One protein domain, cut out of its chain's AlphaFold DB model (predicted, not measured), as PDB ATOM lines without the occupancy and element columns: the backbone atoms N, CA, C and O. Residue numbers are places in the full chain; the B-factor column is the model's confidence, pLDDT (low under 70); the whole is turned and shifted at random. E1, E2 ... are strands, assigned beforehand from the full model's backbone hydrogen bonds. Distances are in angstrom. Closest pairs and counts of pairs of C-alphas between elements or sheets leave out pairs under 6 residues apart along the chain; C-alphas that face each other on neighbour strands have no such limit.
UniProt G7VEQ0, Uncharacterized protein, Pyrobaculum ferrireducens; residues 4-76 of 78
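What this domain is: This is residues 4 to 76 of the 78 residues of an uncharacterized protein of Pyrobaculum ferrireducens (UniProt G7VEQ0). You are looking at one sheet of eight strands curled like part of a barrel and left open: its edges, E1 and E5, stay apart. E1, E2, E6 and E7 make one side of the curl, E8 leads round, and E3, E4 and E5 make the other side; residues 17 to 23 and 43 to 51 link the two sides. The printed part has 73 residues with eight named strands, E1 to E8 along the chain, and no named helix: the class is all strand. Across the mixed sheet the order is E1, E2, E6, E7, E8, E3, E4, E5. The whole is compact, with a radius of gyration of the C-alphas of 10.8 A, and rounded, spanning 25 by 22 by 20 A.

How they stand to each other: Begin at E7, residues 60 to 67, an inner strand. On one side look for E6, residues 52 to 57, antiparallel at 144 degrees; N 62 and O 55 are 2.8 A apart. E6 is parallel to E2, residues 11 to 16, at 11 degrees, with N 14 and O 54 at 2.8 A. E2's other neighbour is edge strand E1, residues 4 to 8, antiparallel to it at 172 degrees; N 6 and O 13 are 2.9 A apart. On the other side of E7 is E8, residues 70 to 75, antiparallel at 153 degrees, with N 72 and O 65 at 2.8 A; E6, E7 and E8 form a meander, each strand the antiparallel neighbour of the one before. E3, residues 24 to 30, is antiparallel to E8 at 147 degrees, with N 73 and O 25 at 2.8 A. Its pairing is staggered: residues 24 to 28 pair with E8, and 28 to 30 with E4, residues 33 to 36. E3 and E4 are a hairpin, with N 35 and O 28 at 2.8 A. E4 and edge strand E5, residues 39 to 42, are a hairpin too, with N 34 and O 41 at 2.8 A; E3, E4 and E5 form a second meander.

Where its parts are: Find C-alpha 4 at (566.525, 592.191, 472.049), where E1 begins its 13.3 A. E2 measures 16.4 A, E3 20.3 A, E4 9.5 A, E5 10.0 A and E6 16.1 A. E7, the longest, runs 22.4 A from C-alpha 60 at (564.366, 593.079, 457.451). E8 runs 17.0 A to C-alpha 75 at (558.046, 590.150, 455.392).

The domain as a whole: The two C-alphas farthest apart, those of Arg 9 and Gly 38, are 28.7 A apart. The printed part has no cut and no long link. Its mean pLDDT is 92.1, and no printed residue is under 70.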
ATOM      1  N   LYS A   4     567.294 591.231 471.251       77.94
ATOM      2  CA  LYS A   4     566.525 592.191 472.049       77.94
ATOM      3  C   LYS A   4     565.058 591.843 471.938       77.94
ATOM      4  O   LYS A   4     564.523 591.758 470.837       77.94
ATOM      5  N   VAL A   5     564.424 591.675 473.089       77.06
ATOM      6  CA  VAL A   5     562.994 591.414 473.179       77.06
ATOM      7  C   VAL A   5     562.349 592.553 473.952       77.06
ATOM      8  O   VAL A   5     562.747 592.843 475.079       77.06
ATOM      9  N   VAL A   6     561.345 593.191 473.358       80.50
ATOM     10  CA  VAL A   6     560.470 594.147 474.044       80.50
ATOM     11  C   VAL A   6     559.037 593.665 473.907       80.50
ATOM     12  O   VAL A   6     558.546 593.489 472.797       80.50
ATOM     13  N   ARG A   7     558.347 593.478 475.030       75.12
ATOM     14  CA  ARG A   7     556.929 593.116 475.048       75.12
ATOM     15  C   ARG A   7     556.088 594.311 475.473       75.12
ATOM     16  O   ARG A   7     556.363 594.943 476.490       75.12
ATOM     17  N   VAL A   8     555.025 594.584 474.724       76.69
ATOM     18  CA  VAL A   8     554.005 595.576 475.066       76.69
ATOM     19  C   VAL A   8     552.639 594.912 474.922       76.69
ATOM     20  O   VAL A   8     552.169 594.684 473.812       76.69
ATOM     21  N   ARG A   9     551.986 594.610 476.051       83.19
ATOM     22  CA  ARG A   9     550.696 593.894 476.102       83.19
ATOM     23  C   ARG A   9     550.760 592.528 475.404       83.19
ATOM     24  O   ARG A   9     551.425 591.637 475.917       83.19
ATOM     25  N   ASP A  10     550.056 592.375 474.285       87.06
ATOM     26  CA  ASP A  10     549.955 591.176 473.451       87.06
ATOM     27  C   ASP A  10     550.911 591.202 472.246       87.06
ATOM     28  O   ASP A  10     550.844 590.311 471.392       87.06
ATOM     29  N   VAL A  11     551.792 592.211 472.193       89.69
ATOM     30  CA  VAL A  11     552.766 592.427 471.124       89.69
ATOM     31  C   VAL A  11     554.194 592.168 471.612       89.69
ATOM     32  O   VAL A  11     554.589 592.690 472.657       89.69
ATOM     33  N   ALA A  12     554.993 591.432 470.837       92.88
ATOM     34  CA  ALA A  12     556.435 591.283 471.053       92.88
ATOM     35  C   ALA A  12     557.254 591.855 469.887       92.88
ATOM     36  O   ALA A  12     556.957 591.612 468.721       92.88
ATOM     37  N   ILE A  13     558.312 592.595 470.195       92.38
ATOM     38  CA  ILE A  13     559.337 593.023 469.242       92.38
ATOM     39  C   ILE A  13     560.570 592.170 469.507       92.38
ATOM     40  O   ILE A  13     561.091 592.193 470.622       92.38
ATOM     41  N   ILE A  14     561.014 591.423 468.503       92.88
ATOM     42  CA  ILE A  14     562.155 590.510 468.578       92.88
ATOM     43  C   ILE A  14     563.168 590.967 467.531       92.88
ATOM     44  O   ILE A  14     562.883 590.916 466.342       92.88
ATOM     45  N   ASP A  15     564.339 591.421 467.958       93.38
ATOM     46  CA  ASP A  15     565.438 591.821 467.071       93.38
ATOM     47  C   ASP A  15     566.562 590.790 467.169       93.38
ATOM     48  O   ASP A  15     567.038 590.508 468.274       93.38
ATOM     49  N   MET A  16     566.941 590.196 466.035       91.31
ATOM     50  CA  MET A  16     567.957 589.151 465.952       91.31
ATOM     51  C   MET A  16     568.923 589.375 464.788       91.31
ATOM     52  O   MET A  16     568.537 589.625 463.645       91.31
ATOM     53  N   GLU A  17     570.202 589.134 465.059       90.62
ATOM     54  CA  GLU A  17     571.269 589.069 464.055       90.62
ATOM     55  C   GLU A  17     571.263 587.710 463.326       90.62
ATOM     56  O   GLU A  17     572.215 586.930 463.408       90.62
ATOM     57  N   LEU A  18     570.160 587.393 462.646       91.31
ATOM     58  CA  LEU A  18     569.985 586.163 461.875       91.31
ATOM     59  C   LEU A  18     569.428 586.482 460.489       91.31
ATOM     60  O   LEU A  18     568.429 587.181 460.382       91.31
ATOM     61  N   GLU A  19     570.042 585.939 459.438       92.56
ATOM     62  CA  GLU A  19     569.536 586.089 458.070       92.56
ATOM     63  C   GLU A  19     568.184 585.370 457.885       92.56
ATOM     64  O   GLU A  19     568.043 584.217 458.317       92.56
ATOM     65  N   PRO A  20     567.191 586.008 457.235       93.31
ATOM     66  CA  PRO A  20     565.925 585.364 456.908       93.31
ATOM     67  C   PRO A  20     566.120 584.243 455.881       93.31
ATOM     68  O   PRO A  20     566.897 584.368 454.938       93.31
ATOM     69  N   CYS A  21     565.369 583.151 456.030       94.25
ATOM     70  CA  CYS A  21     565.392 582.026 455.091       94.25
ATOM     71  C   CYS A  21     564.362 582.140 453.953       94.25
ATOM     72  O   CYS A  21     564.481 581.427 452.959       94.25
ATOM     73  N   ALA A  22     563.354 583.003 454.099       94.44
ATOM     74  CA  ALA A  22     562.299 583.248 453.117       94.44
ATOM     75  C   ALA A  22     561.582 584.578 453.417       94.44
ATOM     76  O   ALA A  22     561.749 585.144 454.499       94.44
ATOM     77  N   ASP A  23     560.745 585.052 452.490       94.88
ATOM     78  CA  ASP A  23     559.860 586.204 452.733       94.88
ATOM     79  C   ASP A  23     558.650 585.843 453.615       94.88
ATOM     80  O   ASP A  23     558.068 586.716 454.253       94.88
ATOM     81  N   VAL A  24     558.276 584.561 453.684       96.19
ATOM     82  CA  VAL A  24     557.260 584.033 454.606       96.19
ATOM     83  C   VAL A  24     557.761 582.707 455.165       96.19
ATOM     84  O   VAL A  24     558.196 581.842 454.404       96.19
ATOM     85  N   PHE A  25     557.710 582.532 456.483       96.81
ATOM     86  CA  PHE A  25     558.158 581.304 457.145       96.81
ATOM     87  C   PHE A  25     557.439 581.076 458.471       96.81
ATOM     88  O   PHE A  25     556.875 581.991 459.068       96.81
ATOM     89  N   THR A  26     557.493 579.836 458.949       97.06
ATOM     90  CA  THR A  26     557.054 579.474 460.294       97.06
ATOM     91  C   THR A  26     558.250 579.301 461.219       97.06
ATOM     92  O   THR A  26     559.367 579.004 460.786       97.06
ATOM     93  N   PHE A  27     558.022 579.510 462.509       96.69
ATOM     94  CA  PHE A  27     559.013 579.287 463.552       96.69
ATOM     95  C   PHE A  27     558.321 578.929 464.865       96.69
ATOM     96  O   PHE A  27     557.108 579.102 465.004       96.69
ATOM     97  N   ARG A  28     559.084 578.396 465.818       96.69
ATOM     98  CA  ARG A  28     558.540 577.931 467.096       96.69
ATOM     99  C   ARG A  28     559.279 578.547 468.271       96.69
ATOM    100  O   ARG A  28     560.488 578.744 468.200       96.69
ATOM    101  N   ILE A  29     558.548 578.835 469.337       94.69
ATOM    102  CA  ILE A  29     559.061 579.360 470.596       94.69
ATOM    103  C   ILE A  29     558.690 578.373 471.700       94.69
ATOM    104  O   ILE A  29     557.511 578.083 471.908       94.69
ATOM    105  N   GLU A  30     559.692 577.860 472.405       93.62
ATOM    106  CA  GLU A  30     559.535 576.897 473.495       93.62
ATOM    107  C   GLU A  30     560.319 577.370 474.721       93.62
ATOM    108  O   GLU A  30     561.536 577.205 474.827       93.62
ATOM    109  N   GLY A  31     559.623 578.008 475.664       90.38
ATOM    110  CA  GLY A  31     560.234 578.559 476.873       90.38
ATOM    111  C   GLY A  31     561.269 579.640 476.555       90.38
ATOM    112  O   GLY A  31     560.920 580.803 476.366       90.38
ATOM    113  N   ARG A  32     562.551 579.257 476.530       92.12
ATOM    114  CA  ARG A  32     563.682 580.146 476.205       92.12
ATOM    115  C   ARG A  32     564.218 579.954 474.793       92.12
ATOM    116  O   ARG A  32     565.131 580.674 474.405       92.12
ATOM    117  N   GLU A  33     563.714 578.988 474.042       94.75
ATOM    118  CA  GLU A  33     564.259 578.637 472.737       94.75
ATOM    119  C   GLU A  33     563.382 579.187 471.617       94.75
ATOM    120  O   GLU A  33     562.160 579.070 471.656       94.75
ATOM    121  N   ILE A  34     564.013 579.787 470.611       94.75
ATOM    122  CA  ILE A  34     563.391 580.158 469.343       94.75
ATOM    123  C   ILE A  34     564.007 579.277 468.258       94.75
ATOM    124  O   ILE A  34     565.199 579.377 467.967       94.75
ATOM    125  N   HIS A  35     563.189 578.435 467.638       95.69
ATOM    126  CA  HIS A  35     563.560 577.589 466.511       95.69
ATOM    127  C   HIS A  35     563.122 578.258 465.214       95.69
ATOM    128  O   HIS A  35     561.939 578.252 464.871       95.69
ATOM    129  N   LEU A  36     564.075 578.836 464.488       94.94
ATOM    130  CA  LEU A  36     563.831 579.628 463.290       94.94
ATOM    131  C   LEU A  36     564.876 579.314 462.216       94.94
ATOM    132  O   LEU A  36     566.073 579.282 462.497       94.94
ATOM    133  N   CYS A  37     564.430 579.121 460.970       91.75
ATOM    134  CA  CYS A  37     565.301 578.912 459.808       91.75
ATOM    135  C   CYS A  37     566.360 577.804 460.016       91.75
ATOM    136  O   CYS A  37     567.516 577.948 459.622       91.75
ATOM    137  N   GLY A  38     565.975 576.707 460.679       92.25
ATOM    138  CA  GLY A  38     566.867 575.580 460.981       92.25
ATOM    139  C   GLY A  38     567.897 575.845 462.085       92.25
ATOM    140  O   GLY A  38     568.781 575.018 462.297       92.25
ATOM    141  N   LYS A  39     567.804 576.978 462.790       93.25
ATOM    142  CA  LYS A  39     568.660 577.317 463.931       93.25
ATOM    143  C   LYS A  39     567.843 577.422 465.210       93.25
ATOM    144  O   LYS A  39     566.671 577.788 465.179       93.25
ATOM    145  N   THR A  40     568.502 577.157 466.332       94.69
ATOM    146  CA  THR A  40     567.950 577.381 467.668       94.69
ATOM    147  C   THR A  40     568.666 578.559 468.312       94.69
ATOM    148  O   THR A  40     569.895 578.591 468.381       94.69
ATOM    149  N   VAL A  41     567.890 579.529 468.780       92.31
ATOM    150  CA  VAL A  41     568.358 580.706 469.511       92.31
ATOM    151  C   VAL A  41     567.872 580.602 470.948       92.31
ATOM    152  O   VAL A  41     566.682 580.427 471.177       92.31
ATOM    153  N   VAL A  42     568.780 580.724 471.917       92.19
ATOM    154  CA  VAL A  42     568.444 580.639 473.345       92.19
ATOM    155  C   VAL A  42     568.418 582.041 473.948       92.19
ATOM    156  O   VAL A  42     569.416 582.761 473.912       92.19
ATOM    157  N   LEU A  43     567.273 582.422 474.504       89.12
ATOM    158  CA  LEU A  43     567.050 583.673 475.214       89.12
ATOM    159  C   LEU A  43     567.569 583.587 476.660       89.12
ATOM    160  O   LEU A  43     567.546 582.509 477.267       89.12
ATOM    161  N   PRO A  44     568.007 584.713 477.253       85.94
ATOM    162  CA  PRO A  44     568.407 584.744 478.660       85.94
ATOM    163  C   PRO A  44     567.234 584.405 479.594       85.94
ATOM    164  O   PRO A  44     567.411 583.661 480.561       85.94
ATOM    165  N   GLU A  45     566.034 584.869 479.250       86.56
ATOM    166  CA  GLU A  45     564.789 584.687 479.999       86.56
ATOM    167  C   GLU A  45     563.693 584.109 479.093       86.56
ATOM    168  O   GLU A  45     563.754 584.286 477.873       86.56
ATOM    169  N   PRO A  46     562.714 583.376 479.655       85.69
ATOM    170  CA  PRO A  46     561.625 582.814 478.869       85.69
ATOM    171  C   PRO A  46     560.763 583.913 478.260       85.69
ATOM    172  O   PRO A  46     560.461 584.919 478.903       85.69
ATOM    173  N   LEU A  47     560.350 583.701 477.013       85.44
ATOM    174  CA  LEU A  47     559.468 584.626 476.327       85.44
ATOM    175  C   LEU A  47     558.020 584.301 476.682       85.44
ATOM    176  O   LEU A  47     557.506 583.244 476.322       85.44
ATOM    177  N   GLU A  48     557.361 585.210 477.391       85.56
ATOM    178  CA  GLU A  48     555.936 585.079 477.684       85.56
ATOM    179  C   GLU A  48     555.085 585.094 476.403       85.56
ATOM    180  O   GLU A  48     555.408 585.779 475.429       85.56
ATOM    181  N   GLU A  49     553.938 584.414 476.437       88.19
ATOM    182  CA  GLU A  49     553.047 584.266 475.282       88.19
ATOM    183  C   GLU A  49     552.534 585.602 474.733       88.19
ATOM    184  O   GLU A  49     551.937 586.403 475.456       88.19
ATOM    185  N   PHE A  50     552.698 585.815 473.431       92.50
ATOM    186  CA  PHE A  50     552.172 586.962 472.698       92.50
ATOM    187  C   PHE A  50     551.428 586.478 471.450       92.50
ATOM    188  O   PHE A  50     551.682 585.377 470.966       92.50
ATOM    189  N   ARG A  51     550.506 587.296 470.927       94.31
ATOM    190  CA  ARG A  51     549.730 586.949 469.722       94.31
ATOM    191  C   ARG A  51     550.260 587.616 468.469       94.31
ATOM    192  O   ARG A  51     550.153 587.045 467.392       94.31
ATOM    193  N   LYS A  52     550.803 588.825 468.604       95.44
ATOM    194  CA  LYS A  52     551.298 589.627 467.485       95.44
ATOM    195  C   LYS A  52     552.730 590.052 467.734       95.44
ATOM    196  O   LYS A  52     553.134 590.245 468.874       95.44
ATOM    197  N   GLY A  53     553.505 590.256 466.688       94.38
ATOM    198  CA  GLY A  53     554.859 590.734 466.879       94.38
ATOM    199  C   GLY A  53     555.473 591.396 465.670       94.38
ATOM    200  O   GLY A  53     554.957 591.329 464.555       94.38
ATOM    201  N   LEU A  54     556.598 592.040 465.937       94.75
ATOM    202  CA  LEU A  54     557.528 592.528 464.942       94.75
ATOM    203  C   LEU A  54     558.827 591.753 465.125       94.75
ATOM    204  O   LEU A  54     559.509 591.910 466.136       94.75
ATOM    205  N   LEU A  55     559.164 590.922 464.151       95.50
ATOM    206  CA  LEU A  55     560.453 590.253 464.100       95.50
ATOM    207  C   LEU A  55     561.362 591.036 463.154       95.50
ATOM    208  O   LEU A  55     561.019 591.253 461.996       95.50
ATOM    209  N   VAL A  56     562.516 591.467 463.642       95.25
ATOM    210  CA  VAL A  56     563.545 592.134 462.847       95.25
ATOM    211  C   VAL A  56     564.709 591.169 462.699       95.25
ATOM    212  O   VAL A  56     565.358 590.798 463.673       95.25
ATOM    213  N   LEU A  57     564.944 590.740 461.463       94.12
ATOM    214  CA  LEU A  57     566.056 589.874 461.097       94.12
ATOM    215  C   LEU A  57     567.101 590.715 460.373       94.12
ATOM    216  O   LEU A  57     566.899 591.105 459.218       94.12
ATOM    217  N   VAL A  58     568.189 591.039 461.078       90.44
ATOM    218  CA  VAL A  58     569.271 591.956 460.671       90.44
ATOM    219  C   VAL A  58     568.779 593.388 460.428       90.44
ATOM    220  O   VAL A  58     569.101 594.297 461.188       90.44
ATOM    221  N   LYS A  59     568.021 593.611 459.354       89.06
ATOM    222  CA  LYS A  59     567.377 594.887 458.986       89.06
ATOM    223  C   LYS A  59     566.041 594.683 458.268       89.06
ATOM    224  O   LYS A  59     565.449 595.645 457.786       89.06
ATOM    225  N   THR A  60     565.580 593.441 458.172       94.25
ATOM    226  CA  THR A  60     564.366 593.079 457.451       94.25
ATOM    227  C   THR A  60     563.242 592.872 458.463       94.25
ATOM    228  O   THR A  60     563.345 591.961 459.287       94.25
ATOM    229  N   PRO A  61     562.195 593.712 458.450       95.88
ATOM    230  CA  PRO A  61     561.056 593.564 459.344       95.88
ATOM    231  C   PRO A  61     560.062 592.514 458.831       95.88
ATOM    232  O   PRO A  61     559.779 592.423 457.633       95.88
ATOM    233  N   PHE A  62     559.479 591.774 459.768       97.44
ATOM    234  CA  PHE A  62     558.433 590.784 459.552       97.44
ATOM    235  C   PHE A  62     557.298 591.008 460.550       97.44
ATOM    236  O   PHE A  62     557.543 591.155 461.751       97.44
ATOM    237  N   PHE A  63     556.055 590.980 460.073       96.94
ATOM    238  CA  PHE A  63     554.908 590.819 460.960       96.94
ATOM    239  C   PHE A  63     554.821 589.374 461.414       96.94
ATOM    240  O   PHE A  63     554.978 588.461 460.606       96.94
ATOM    241  N   VAL A  64     554.563 589.192 462.702       96.69
ATOM    242  CA  VAL A  64     554.441 587.884 463.332       96.69
ATOM    243  C   VAL A  64     553.045 587.721 463.907       96.69
ATOM    244  O   VAL A  64     552.563 588.607 464.611       96.69
ATOM    245  N   GLU A  65     552.444 586.561 463.672       96.94
ATOM    246  CA  GLU A  65     551.321 586.061 464.461       96.94
ATOM    247  C   GLU A  65     551.709 584.745 465.127       96.94
ATOM    248  O   GLU A  65     552.341 583.897 464.496       96.94
ATOM    249  N   CYS A  66     551.356 584.588 466.401       95.06
ATOM    250  CA  CYS A  66     551.694 583.414 467.199       95.06
ATOM    251  C   CYS A  66     550.478 582.873 467.955       95.06
ATOM    252  O   CYS A  66     549.678 583.630 468.510       95.06
ATOM    253  N   GLU A  67     550.405 581.550 468.055       95.06
ATOM    254  CA  GLU A  67     549.449 580.833 468.893       95.06
ATOM    255  C   GLU A  67     550.141 579.631 469.554       95.06
ATOM    256  O   GLU A  67     550.700 578.761 468.881       95.06
ATOM    257  N   GLY A  68     550.162 579.606 470.893       90.88
ATOM    258  CA  GLY A  68     550.791 578.522 471.662       90.88
ATOM    259  C   GLY A  68     552.269 578.292 471.318       90.88
ATOM    260  O   GLY A  68     552.711 577.149 471.226       90.88
ATOM    261  N   GLY A  69     553.014 579.366 471.038       92.12
ATOM    262  CA  GLY A  69     554.427 579.307 470.649       92.12
ATOM    263  C   GLY A  69     554.685 578.915 469.190       92.12
ATOM    264  O   GLY A  69     555.835 578.944 468.764       92.12
ATOM    265  N   ASN A  70     553.662 578.588 468.396       96.62
ATOM    266  CA  ASN A  70     553.808 578.394 466.952       96.62
ATOM    267  C   ASN A  70     553.539 579.714 466.244       96.62
ATOM    268  O   ASN A  70     552.480 580.309 466.432       96.62
ATOM    269  N   CYS A  71     554.491 580.163 465.437       97.00
ATOM    270  CA  CYS A  71     554.475 581.495 464.865       97.00
ATOM    271  C   CYS A  71     554.615 581.461 463.346       97.00
ATOM    272  O   CYS A  71     555.361 580.652 462.787       97.00
ATOM    273  N   VAL A  72     553.933 582.386 462.681       97.38
ATOM    274  CA  VAL A  72     554.088 582.686 461.257       97.38
ATOM    275  C   VAL A  72     554.662 584.087 461.141       97.38
ATOM    276  O   VAL A  72     554.176 585.007 461.793       97.38
ATOM    277  N   ALA A  73     555.691 584.248 460.315       97.50
ATOM    278  CA  ALA A  73     556.292 585.529 459.990       97.50
ATOM    279  C   ALA A  73     556.116 585.827 458.500       97.50
ATOM    280  O   ALA A  73     556.381 584.966 457.659       97.50
ATOM    281  N   ALA A  74     555.721 587.054 458.174       97.25
ATOM    282  CA  ALA A  74     555.622 587.546 456.807       97.25
ATOM    283  C   ALA A  74     556.370 588.872 456.671       97.25
ATOM    284  O   ALA A  74     556.185 589.787 457.479       97.25
ATOM    285  N   ARG A  75     557.230 588.968 455.657       96.56
ATOM    286  CA  ARG A  75     558.046 590.150 455.392       96.56
ATOM    287  C   ARG A  75     557.149 591.350 455.142       96.56
ATOM    288  O   ARG A  75     556.185 591.276 454.381       96.56
ATOM    289  N   VAL A  76     557.494 592.472 455.760       92.75
ATOM    290  CA  VAL A  76     556.821 593.734 455.469       92.75
ATOM    291  C   VAL A  76     557.343 594.260 454.134       92.75
ATOM    292  O   VAL A  76     558.529 594.567 454.006       92.75
TER     293      VAL A  76